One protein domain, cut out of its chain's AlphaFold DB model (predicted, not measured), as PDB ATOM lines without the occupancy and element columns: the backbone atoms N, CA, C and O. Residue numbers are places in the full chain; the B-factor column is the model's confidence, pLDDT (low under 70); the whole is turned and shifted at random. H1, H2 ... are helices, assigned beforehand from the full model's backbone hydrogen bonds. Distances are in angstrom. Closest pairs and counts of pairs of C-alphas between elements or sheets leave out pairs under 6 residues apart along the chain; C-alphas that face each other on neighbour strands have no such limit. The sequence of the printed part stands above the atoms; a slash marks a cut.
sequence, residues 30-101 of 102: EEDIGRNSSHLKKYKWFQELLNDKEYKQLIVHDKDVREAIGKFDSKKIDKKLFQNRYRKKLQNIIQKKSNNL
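Overview. This is residues 30 to 101 of the 102 residues of an uncharacterized protein of Oceanobacillus iheyensis (strain DSM 14371 / CIP 107618 / JCM 11309 / KCTC 3954 / HTE831) (UniProt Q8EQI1). Four short helices, H1 to H4, follow one another round a rough four-sided ring, and one long helix, H5, lies over one face of that ring, packed on H3 and H4. H5 runs side by side with H4, opposite ways at a tilt of 8 degrees, and roughly alongside H2, the same way at 18 degrees but without clearly touching it, while H3 stands crosswise to H5 and packs on its residues 94 to 98. The printed part has 72 residues, with five named helices in the order H1 to H5 and no named strand; the class is all helix. The whole is compact, with a radius of gyration of the C-alphas of 11.2 A and spans of 33 by 23 by 17 A.

Along the chain. H1, residues 30 to 40, begins at C-alpha 30 (11.752, -20.286, -41.108) and is 14.9 A long. H2 holds residues 44 to 51, 10.4 A; H3 residues 53 to 61, 12.1 A; H4 residues 63 to 70, 10.3 A. H5, residues 80 to 98, is 26.5 A long and ends at C-alpha 98 (23.405, -32.550, -56.370).

Arrangement. H1 and H4 touch at a steep tilt of 67 degrees, with the C-alphas of Ile 33 and Gly 70 closest at 4.0 A. H2 and H3 touch only at the corner, closest at C-alphas 50 and 56, 4.7 A; so do H3 and H4, at C-alphas 59 and 65, 5.7 A. H4 and H5 form a helical hairpin at a shallow tilt of 8 degrees; residues 90 to 94 of H5 touch H4, closest at C-alphas 65 and 93, 6.5 A. Residues 94 to 98 of H5 touch H3, about perpendicular at 79 degrees, closest at C-alphas 55 and 94, 6.3 A. H2 and H5 are close but not clearly touching, 7.4 A between C-alphas 45 and 87. H1 and H5 are apart. In the five helices every O i to N i+4 pair is within hydrogen-bond range.

Size, cuts and confidence. The two C-alphas farthest apart, those of Lys 75 and Leu 101, are 33.6 A apart. The printed part has no cut. The link from H4 to H5, nine residues, is short; the other links are tight. Mean pLDDT of the printed part is 94.1; residue 101 alone is under 70.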
ATOM      1  N   GLU A  30      11.724 -20.967 -39.807       88.62
ATOM      2  CA  GLU A  30      11.752 -20.286 -41.108       88.62
ATOM      3  C   GLU A  30      12.178 -18.817 -41.027       88.62
ATOM      4  O   GLU A  30      12.700 -18.262 -41.996       88.62
ATOM      5  N   GLU A  31      12.015 -18.188 -39.866       90.75
ATOM      6  CA  GLU A  31      12.451 -16.814 -39.635       90.75
ATOM      7  C   GLU A  31      13.982 -16.703 -39.655       90.75
ATOM      8  O   GLU A  31      14.533 -15.837 -40.338       90.75
ATOM      9  N   ASP A  32      14.690 -17.613 -38.987       92.31
ATOM     10  CA  ASP A  32      16.151 -17.669 -38.984       92.31
ATOM     11  C   ASP A  32      16.704 -18.008 -40.372       92.31
ATOM     12  O   ASP A  32      17.666 -17.383 -40.831       92.31
ATOM     13  N   ILE A  33      16.068 -18.946 -41.085       94.56
ATOM     14  CA  ILE A  33      16.424 -19.283 -42.471       94.56
ATOM     15  C   ILE A  33      16.239 -18.056 -43.368       94.56
ATOM     16  O   ILE A  33      17.156 -17.686 -44.107       94.56
ATOM     17  N   GLY A  34      15.083 -17.393 -43.286       94.50
ATOM     18  CA  GLY A  34      14.759 -16.204 -44.067       94.50
ATOM     19  C   GLY A  34      15.698 -15.033 -43.779       94.50
ATOM     20  O   GLY A  34      16.219 -14.414 -44.716       94.50
ATOM     21  N   ARG A  35      15.986 -14.766 -42.497       95.44
ATOM     22  CA  ARG A  35      16.922 -13.721 -42.056       95.44
ATOM     23  C   ARG A  35      18.326 -13.990 -42.579       95.44
ATOM     24  O   ARG A  35      18.926 -13.113 -43.205       95.44
ATOM     25  N   ASN A  36      18.842 -15.200 -42.369       96.62
ATOM     26  CA  ASN A  36      20.186 -15.563 -42.804       96.62
ATOM     27  C   ASN A  36      20.298 -15.592 -44.327       96.62
ATOM     28  O   ASN A  36      21.247 -15.032 -44.865       96.62
ATOM     29  N   SER A  37      19.322 -16.158 -45.039       96.19
ATOM     30  CA  SER A  37      19.291 -16.169 -46.506       96.19
ATOM     31  C   SER A  37      19.292 -14.749 -47.078       96.19
ATOM     32  O   SER A  37      20.101 -14.425 -47.948       96.19
ATOM     33  N   SER A  38      18.461 -13.856 -46.531       95.88
ATOM     34  CA  SER A  38      18.428 -12.443 -46.930       95.88
ATOM     35  C   SER A  38      19.752 -11.733 -46.653       95.88
ATOM     36  O   SER A  38      20.198 -10.922 -47.463       95.88
ATOM     37  N   HIS A  39      20.420 -12.067 -45.546       96.12
ATOM     38  CA  HIS A  39      21.749 -11.541 -45.253       96.12
ATOM     39  C   HIS A  39      22.794 -12.058 -46.254       96.12
ATOM     40  O   HIS A  39      23.557 -11.276 -46.820       96.12
ATOM     41  N   LEU A  40      22.792 -13.363 -46.530       96.50
ATOM     42  CA  LEU A  40      23.741 -14.007 -47.433       96.50
ATOM     43  C   LEU A  40      23.623 -13.509 -48.879       96.50
ATOM     44  O   LEU A  40      24.642 -13.402 -49.558       96.50
ATOM     45  N   LYS A  41      22.420 -13.124 -49.338       96.06
ATOM     46  CA  LYS A  41      22.182 -12.526 -50.672       96.06
ATOM     47  C   LYS A  41      23.027 -11.284 -50.961       96.06
ATOM     48  O   LYS A  41      23.193 -10.943 -52.130       96.06
ATOM     49  N   LYS A  42      23.582 -10.625 -49.940       95.81
ATOM     50  CA  LYS A  42      24.498  -9.486 -50.110       95.81
ATOM     51  C   LYS A  42      25.876  -9.895 -50.638       95.81
ATOM     52  O   LYS A  42      26.598  -9.043 -51.147       95.81
ATOM     53  N   TYR A  43      26.265 -11.166 -50.522       95.69
ATOM     54  CA  TYR A  43      27.597 -11.623 -50.913       95.69
ATOM     55  C   TYR A  43      27.595 -12.323 -52.267       95.69
ATOM     56  O   TYR A  43      26.813 -13.242 -52.516       95.69
ATOM     57  N   LYS A  44      28.570 -11.952 -53.100       95.56
ATOM     58  CA  LYS A  44      28.740 -12.481 -54.458       95.56
ATOM     59  C   LYS A  44      28.796 -14.012 -54.506       95.56
ATOM     60  O   LYS A  44      28.117 -14.614 -55.323       95.56
ATOM     61  N   TRP A  45      29.521 -14.648 -53.583       95.31
ATOM     62  CA  TRP A  45      29.650 -16.111 -53.561       95.31
ATOM     63  C   TRP A  45      28.311 -16.835 -53.355       95.31
ATOM     64  O   TRP A  45      28.150 -17.958 -53.818       95.31
ATOM     65  N   PHE A  46      27.357 -16.226 -52.645       97.06
ATOM     66  CA  PHE A  46      26.038 -16.820 -52.437       97.06
ATOM     67  C   PHE A  46      25.123 -16.547 -53.633       97.06
ATOM     68  O   PHE A  46      24.357 -17.418 -54.028       97.06
ATOM     69  N   GLN A  47      25.250 -15.372 -54.259       97.50
ATOM     70  CA  GLN A  47      24.578 -15.070 -55.527       97.50
ATOM     71  C   GLN A  47      25.016 -16.029 -56.640       97.50
ATOM     72  O   GLN A  47      24.176 -16.509 -57.389       97.50
ATOM     73  N   GLU A  48      26.305 -16.372 -56.705       96.44
ATOM     74  CA  GLU A  48      26.838 -17.375 -57.636       96.44
ATOM     75  C   GLU A  48      26.156 -18.742 -57.451       96.44
ATOM     76  O   GLU A  48      25.772 -19.361 -58.438       96.44
ATOM     77  N   LEU A  49      25.915 -19.176 -56.206       96.00
ATOM     78  CA  LEU A  49      25.167 -20.412 -55.931       96.00
ATOM     79  C   LEU A  49      23.689 -20.324 -56.332       96.00
ATOM     80  O   LEU A  49      23.108 -21.323 -56.730       96.00
ATOM     81  N   LEU A  50      23.071 -19.146 -56.220       96.88
ATOM     82  CA  LEU A  50      21.676 -18.930 -56.619       96.88
ATOM     83  C   LEU A  50      21.488 -18.803 -58.137       96.88
ATOM     84  O   LEU A  50      20.355 -18.917 -58.609       96.88
ATOM     85  N   ASN A  51      22.554 -18.516 -58.883       97.19
ATOM     86  CA  ASN A  51      22.507 -18.416 -60.342       97.19
ATOM     87  C   ASN A  51      22.496 -19.792 -61.012       97.19
ATOM     88  O   ASN A  51      21.954 -19.927 -62.108       97.19
ATOM     89  N   ASP A  52      23.050 -20.807 -60.353       96.12
ATOM     90  CA  ASP A  52      22.906 -22.191 -60.779       96.12
ATOM     91  C   ASP A  52      21.487 -22.697 -60.464       96.12
ATOM     92  O   ASP A  52      20.992 -22.574 -59.340       96.12
ATOM     93  N   LYS A  53      20.798 -23.233 -61.478       94.88
ATOM     94  CA  LYS A  53      19.385 -23.618 -61.365       94.88
ATOM     95  C   LYS A  53      19.184 -24.760 -60.372       94.88
ATOM     96  O   LYS A  53      18.210 -24.729 -59.620       94.88
ATOM     97  N   GLU A  54      20.069 -25.745 -60.375       94.81
ATOM     98  CA  GLU A  54      19.980 -26.917 -59.511       94.81
ATOM     99  C   GLU A  54      20.302 -26.537 -58.067       94.81
ATOM    100  O   GLU A  54      19.546 -26.834 -57.138       94.81
ATOM    101  N   TYR A  55      21.368 -25.764 -57.872       96.44
ATOM    102  CA  TYR A  55      21.774 -25.324 -56.542       96.44
ATOM    103  C   TYR A  55      20.740 -24.384 -55.939       96.44
ATOM    104  O   TYR A  55      20.444 -24.469 -54.746       96.44
ATOM    105  N   LYS A  56      20.119 -23.531 -56.756       96.50
ATOM    106  CA  LYS A  56      18.980 -22.718 -56.337       96.50
ATOM    107  C   LYS A  56      17.809 -23.580 -55.868       96.50
ATOM    108  O   LYS A  56      17.227 -23.256 -54.838       96.50
ATOM    109  N   GLN A  57      17.461 -24.655 -56.580       96.44
ATOM    110  CA  GLN A  57      16.391 -25.565 -56.147       96.44
ATOM    111  C   GLN A  57      16.714 -26.184 -54.785       96.44
ATOM    112  O   GLN A  57      15.872 -26.156 -53.890       96.44
ATOM    113  N   LEU A  58      17.952 -26.635 -54.583       96.75
ATOM    114  CA  LEU A  58      18.410 -27.165 -53.299       96.75
ATOM    115  C   LEU A  58      18.366 -26.107 -52.185       96.75
ATOM    116  O   LEU A  58      17.834 -26.364 -51.111       96.75
ATOM    117  N   ILE A  59      18.842 -24.885 -52.438       96.50
ATOM    118  CA  ILE A  59      18.800 -23.783 -51.460       96.50
ATOM    119  C   ILE A  59      17.364 -23.404 -51.083       96.50
ATOM    120  O   ILE A  59      17.106 -23.046 -49.934       96.50
ATOM    121  N   VAL A  60      16.436 -23.452 -52.041       95.31
ATOM    122  CA  VAL A  60      15.046 -23.046 -51.822       95.31
ATOM    123  C   VAL A  60      14.201 -24.183 -51.257       95.31
ATOM    124  O   VAL A  60      13.259 -23.890 -50.534       95.31
ATOM    125  N   HIS A  61      14.496 -25.456 -51.518       94.50
ATOM    126  CA  HIS A  61      13.567 -26.545 -51.191       94.50
ATOM    127  C   HIS A  61      14.172 -27.698 -50.384       94.50
ATOM    128  O   HIS A  61      13.424 -28.350 -49.656       94.50
ATOM    129  N   ASP A  62      15.484 -27.947 -50.442       95.12
ATOM    130  CA  ASP A  62      16.079 -29.044 -49.672       95.12
ATOM    131  C   ASP A  62      16.165 -28.677 -48.184       95.12
ATOM    132  O   ASP A  62      16.754 -27.665 -47.789       95.12
ATOM    133  N   LYS A  63      15.562 -29.526 -47.347       92.44
ATOM    134  CA  LYS A  63      15.469 -29.323 -45.899       92.44
ATOM    135  C   LYS A  63      16.844 -29.178 -45.245       92.44
ATOM    136  O   LYS A  63      17.020 -28.283 -44.423       92.44
ATOM    137  N   ASP A  64      17.817 -30.006 -45.622       93.06
ATOM    138  CA  ASP A  64      19.134 -30.023 -44.980       93.06
ATOM    139  C   ASP A  64      19.946 -28.778 -45.354       93.06
ATOM    140  O   ASP A  64      20.632 -28.188 -44.512       93.06
ATOM    141  N   VAL A  65      19.847 -28.342 -46.614       95.94
ATOM    142  CA  VAL A  65      20.475 -27.105 -47.096       95.94
ATOM    143  C   VAL A  65      19.865 -25.889 -46.398       95.94
ATOM    144  O   VAL A  65      20.601 -25.034 -45.894       95.94
ATOM    145  N   ARG A  66      18.532 -25.822 -46.304       95.75
ATOM    146  CA  ARG A  66      17.822 -24.735 -45.612       95.75
ATOM    147  C   ARG A  66      18.151 -24.698 -44.124       95.75
ATOM    148  O   ARG A  66      18.492 -23.639 -43.601       95.75
ATOM    149  N   GLU A  67      18.142 -25.846 -43.454       94.00
ATOM    150  CA  GLU A  67      18.497 -25.948 -42.040       94.00
ATOM    151  C   GLU A  67      19.955 -25.523 -41.802       94.00
ATOM    152  O   GLU A  67      20.256 -24.815 -40.838       94.00
ATOM    153  N   ALA A  68      20.876 -25.879 -42.703       95.06
ATOM    154  CA  ALA A  68      22.258 -25.423 -42.624       95.06
ATOM    155  C   ALA A  68      22.379 -23.891 -42.696       95.06
ATOM    156  O   ALA A  68      23.156 -23.332 -41.920       95.06
ATOM    157  N   ILE A  69      21.609 -23.229 -43.570       96.44
ATOM    158  CA  ILE A  69      21.538 -21.759 -43.665       96.44
ATOM    159  C   ILE A  69      20.976 -21.163 -42.375       96.44
ATOM    160  O   ILE A  69      21.544 -20.216 -41.828       96.44
ATOM    161  N   GLY A  70      19.893 -21.737 -41.853       95.12
ATOM    162  CA  GLY A  70      19.293 -21.302 -40.599       95.12
ATOM    163  C   GLY A  70      20.263 -21.387 -39.409       95.12
ATOM    164  O   GLY A  70      20.318 -20.479 -38.589       95.12
ATOM    165  N   LYS A  71      21.109 -22.424 -39.349       93.69
ATOM    166  CA  LYS A  71      22.102 -22.617 -38.271       93.69
ATOM    167  C   LYS A  71      23.274 -21.629 -38.302       93.69
ATOM    168  O   LYS A  71      24.147 -21.695 -37.430       93.69
ATOM    169  N   PHE A  72      23.386 -20.765 -39.309       95.06
ATOM    170  CA  PHE A  72      24.455 -19.770 -39.336       95.06
ATOM    171  C   PHE A  72      24.217 -18.684 -38.287       95.06
ATOM    172  O   PHE A  72      23.116 -18.173 -38.105       95.06
ATOM    173  N   ASP A  73      25.283 -18.310 -37.586       93.12
ATOM    174  CA  ASP A  73      25.214 -17.244 -36.595       93.12
ATOM    175  C   ASP A  73      25.206 -15.903 -37.330       93.12
ATOM    176  O   ASP A  73      26.231 -15.471 -37.868       93.12
ATOM    177  N   SER A  74      24.052 -15.234 -37.345       89.19
ATOM    178  CA  SER A  74      23.869 -13.986 -38.087       89.19
ATOM    179  C   SER A  74      24.832 -12.876 -37.667       89.19
ATOM    180  O   SER A  74      25.146 -12.019 -38.485       89.19
ATOM    181  N   LYS A  75      25.330 -12.885 -36.418       91.19
ATOM    182  CA  LYS A  75      26.302 -11.897 -35.911       91.19
ATOM    183  C   LYS A  75      27.721 -12.166 -36.417       91.19
ATOM    184  O   LYS A  75      28.617 -11.337 -36.254       91.19
ATOM    185  N   LYS A  76      27.959 -13.352 -36.979       92.81
ATOM    186  CA  LYS A  76      29.259 -13.787 -37.501       92.81
ATOM    187  C   LYS A  76      29.286 -13.875 -39.023       92.81
ATOM    188  O   LYS A  76      30.379 -14.006 -39.562       92.81
ATOM    189  N   ILE A  77      28.143 -13.762 -39.705       91.62
ATOM    190  CA  ILE A  77      28.051 -13.811 -41.174       91.62
ATOM    191  C   ILE A  77      28.964 -12.772 -41.845       91.62
ATOM    192  O   ILE A  77      29.563 -13.084 -42.866       91.62
ATOM    193  N   ASP A  78      29.177 -11.593 -41.258       92.50
ATOM    194  CA  ASP A  78      30.083 -10.577 -41.819       92.50
ATOM    195  C   ASP A  78      31.575 -10.842 -41.561       92.50
ATOM    196  O   ASP A  78      32.452 -10.247 -42.188       92.50
ATOM    197  N   LYS A  79      31.912 -11.748 -40.636       94.38
ATOM    198  CA  LYS A  79      33.309 -12.025 -40.290       94.38
ATOM    199  C   LYS A  79      33.933 -12.912 -41.365       94.38
ATOM    200  O   LYS A  79      33.528 -14.059 -41.529       94.38
ATOM    201  N   LYS A  80      34.992 -12.433 -42.029       91.31
ATOM    202  CA  LYS A  80      35.683 -13.121 -43.144       91.31
ATOM    203  C   LYS A  80      35.978 -14.611 -42.894       91.31
ATOM    204  O   LYS A  80      35.749 -15.444 -43.770       91.31
ATOM    205  N   LEU A  81      36.452 -14.962 -41.694       92.75
ATOM    206  CA  LEU A  81      36.724 -16.355 -41.312       92.75
ATOM    207  C   LEU A  81      35.453 -17.219 -41.336       92.75
ATOM    208  O   LEU A  81      35.462 -18.340 -41.847       92.75
ATOM    209  N   PHE A  82      34.349 -16.684 -40.818       92.44
ATOM    210  CA  PHE A  82      33.062 -17.366 -40.790       92.44
ATOM    211  C   PHE A  82      32.403 -17.388 -42.166       92.44
ATOM    212  O   PHE A  82      31.872 -18.430 -42.528       92.44
ATOM    213  N   GLN A  83      32.535 -16.335 -42.979       93.25
ATOM    214  CA  GLN A  83      32.084 -16.364 -44.376       93.25
ATOM    215  C   GLN A  83      32.693 -17.522 -45.149       93.25
ATOM    216  O   GLN A  83      31.968 -18.290 -45.772       93.25
ATOM    217  N   ASN A  84      34.017 -17.683 -45.082       94.06
ATOM    218  CA  ASN A  84      34.679 -18.771 -45.792       94.06
ATOM    219  C   ASN A  84      34.216 -20.141 -45.273       94.06
ATOM    220  O   ASN A  84      33.978 -21.061 -46.053       94.06
ATOM    221  N   ARG A  85      34.032 -20.271 -43.952       95.75
ATOM    222  CA  ARG A  85      33.512 -21.497 -43.333       95.75
ATOM    223  C   ARG A  85      32.081 -21.808 -43.780       95.75
ATOM    224  O   ARG A  85      31.792 -22.957 -44.100       95.75
ATOM    225  N   TYR A  86      31.202 -20.811 -43.803       96.00
ATOM    226  CA  TYR A  86      29.802 -20.951 -44.206       96.00
ATOM    227  C   TYR A  86      29.674 -21.246 -45.693       96.00
ATOM    228  O   TYR A  86      28.965 -22.181 -46.050       96.00
ATOM    229  N   ARG A  87      30.444 -20.549 -46.536       96.00
ATOM    230  CA  ARG A  87      30.555 -20.842 -47.966       96.00
ATOM    231  C   ARG A  87      30.939 -22.299 -48.201       96.00
ATOM    232  O   ARG A  87      30.188 -23.012 -48.853       96.00
ATOM    233  N   LYS A  88      32.060 -22.756 -47.629       96.25
ATOM    234  CA  LYS A  88      32.524 -24.146 -47.784       96.25
ATOM    235  C   LYS A  88      31.488 -25.150 -47.288       96.25
ATOM    236  O   LYS A  88      31.200 -26.122 -47.973       96.25
ATOM    237  N   LYS A  89      30.905 -24.912 -46.108       96.12
ATOM    238  CA  LYS A  89      29.881 -25.799 -45.545       96.12
ATOM    239  C   LYS A  89      28.672 -25.910 -46.473       96.12
ATOM    240  O   LYS A  89      28.215 -27.018 -46.722       96.12
ATOM    241  N   LEU A  90      28.177 -24.782 -46.975       96.88
ATOM    242  CA  LEU A  90      27.008 -24.760 -47.843       96.88
ATOM    243  C   LEU A  90      27.300 -25.416 -49.198       96.88
ATOM    244  O   LEU A  90      26.535 -26.270 -49.625       96.88
ATOM    245  N   GLN A  91      28.436 -25.087 -49.819       96.31
ATOM    246  CA  GLN A  91      28.880 -25.704 -51.073       96.31
ATOM    247  C   GLN A  91      28.991 -27.224 -50.952       96.31
ATOM    248  O   GLN A  91      28.452 -27.933 -51.792       96.31
ATOM    249  N   ASN A  92      29.609 -27.727 -49.882       96.19
ATOM    250  CA  ASN A  92      29.763 -29.167 -49.676       96.19
ATOM    251  C   ASN A  92      28.414 -29.888 -49.541       96.19
ATOM    252  O   ASN A  92      28.256 -30.987 -50.063       96.19
ATOM    253  N   ILE A  93      27.446 -29.298 -48.827       96.50
ATOM    254  CA  ILE A  93      26.117 -29.909 -48.657       96.50
ATOM    255  C   ILE A  93      25.363 -29.903 -49.988       96.50
ATOM    256  O   ILE A  93      24.811 -30.932 -50.368       96.50
ATOM    257  N   ILE A  94      25.382 -28.779 -50.710       96.12
ATOM    258  CA  ILE A  94      24.727 -28.651 -52.017       96.12
ATOM    259  C   ILE A  94      25.331 -29.634 -53.022       96.12
ATOM    260  O   ILE A  94      24.588 -30.390 -53.629       96.12
ATOM    261  N   GLN A  95      26.661 -29.697 -53.141       94.62
ATOM    262  CA  GLN A  95      27.342 -30.637 -54.040       94.62
ATOM    263  C   GLN A  95      27.037 -32.090 -53.687       94.62
ATOM    264  O   GLN A  95      26.756 -32.893 -54.567       94.62
ATOM    265  N   LYS A  96      27.035 -32.434 -52.393       94.75
ATOM    266  CA  LYS A  96      26.654 -33.779 -51.959       94.75
ATOM    267  C   LYS A  96      25.219 -34.106 -52.370       94.75
ATOM    268  O   LYS A  96      24.954 -35.242 -52.724       94.75
ATOM    269  N   LYS A  97      24.286 -33.161 -52.272       93.00
ATOM    270  CA  LYS A  97      22.885 -33.385 -52.656       93.00
ATOM    271  C   LYS A  97      22.722 -33.488 -54.170       93.00
ATOM    272  O   LYS A  97      22.075 -34.421 -54.615       93.00
ATOM    273  N   SER A  98      23.363 -32.588 -54.907       91.50
ATOM    274  CA  SER A  98      23.405 -32.550 -56.370       91.50
ATOM    275  C   SER A  98      23.922 -33.864 -56.961       91.50
ATOM    276  O   SER A  98      23.191 -34.555 -57.653       91.50
ATOM    277  N   ASN A  99      25.095 -34.333 -56.523       89.50
ATOM    278  CA  ASN A  99      25.676 -35.592 -57.008       89.50
ATOM    279  C   ASN A  99      24.885 -36.863 -56.627       89.50
ATOM    280  O   ASN A  99      25.224 -37.938 -57.099       89.50
ATOM    281  N   ASN A 100      23.918 -36.781 -55.702       79.06
ATOM    282  CA  ASN A 100      23.038 -37.907 -55.348       79.06
ATOM    283  C   ASN A 100      21.696 -37.859 -56.110       79.06
ATOM    284  O   ASN A 100      20.842 -38.712 -55.865       79.06
ATOM    285  N   LEU A 101      21.467 -36.827 -56.931       62.25
ATOM    286  CA  LEU A 101      20.289 -36.678 -57.792       62.25
ATOM    287  C   LEU A 101      20.546 -37.164 -59.231       62.25
ATOM    288  O   LEU A 101      19.572 -37.330 -59.968       62.25
TER     289      LEU A 101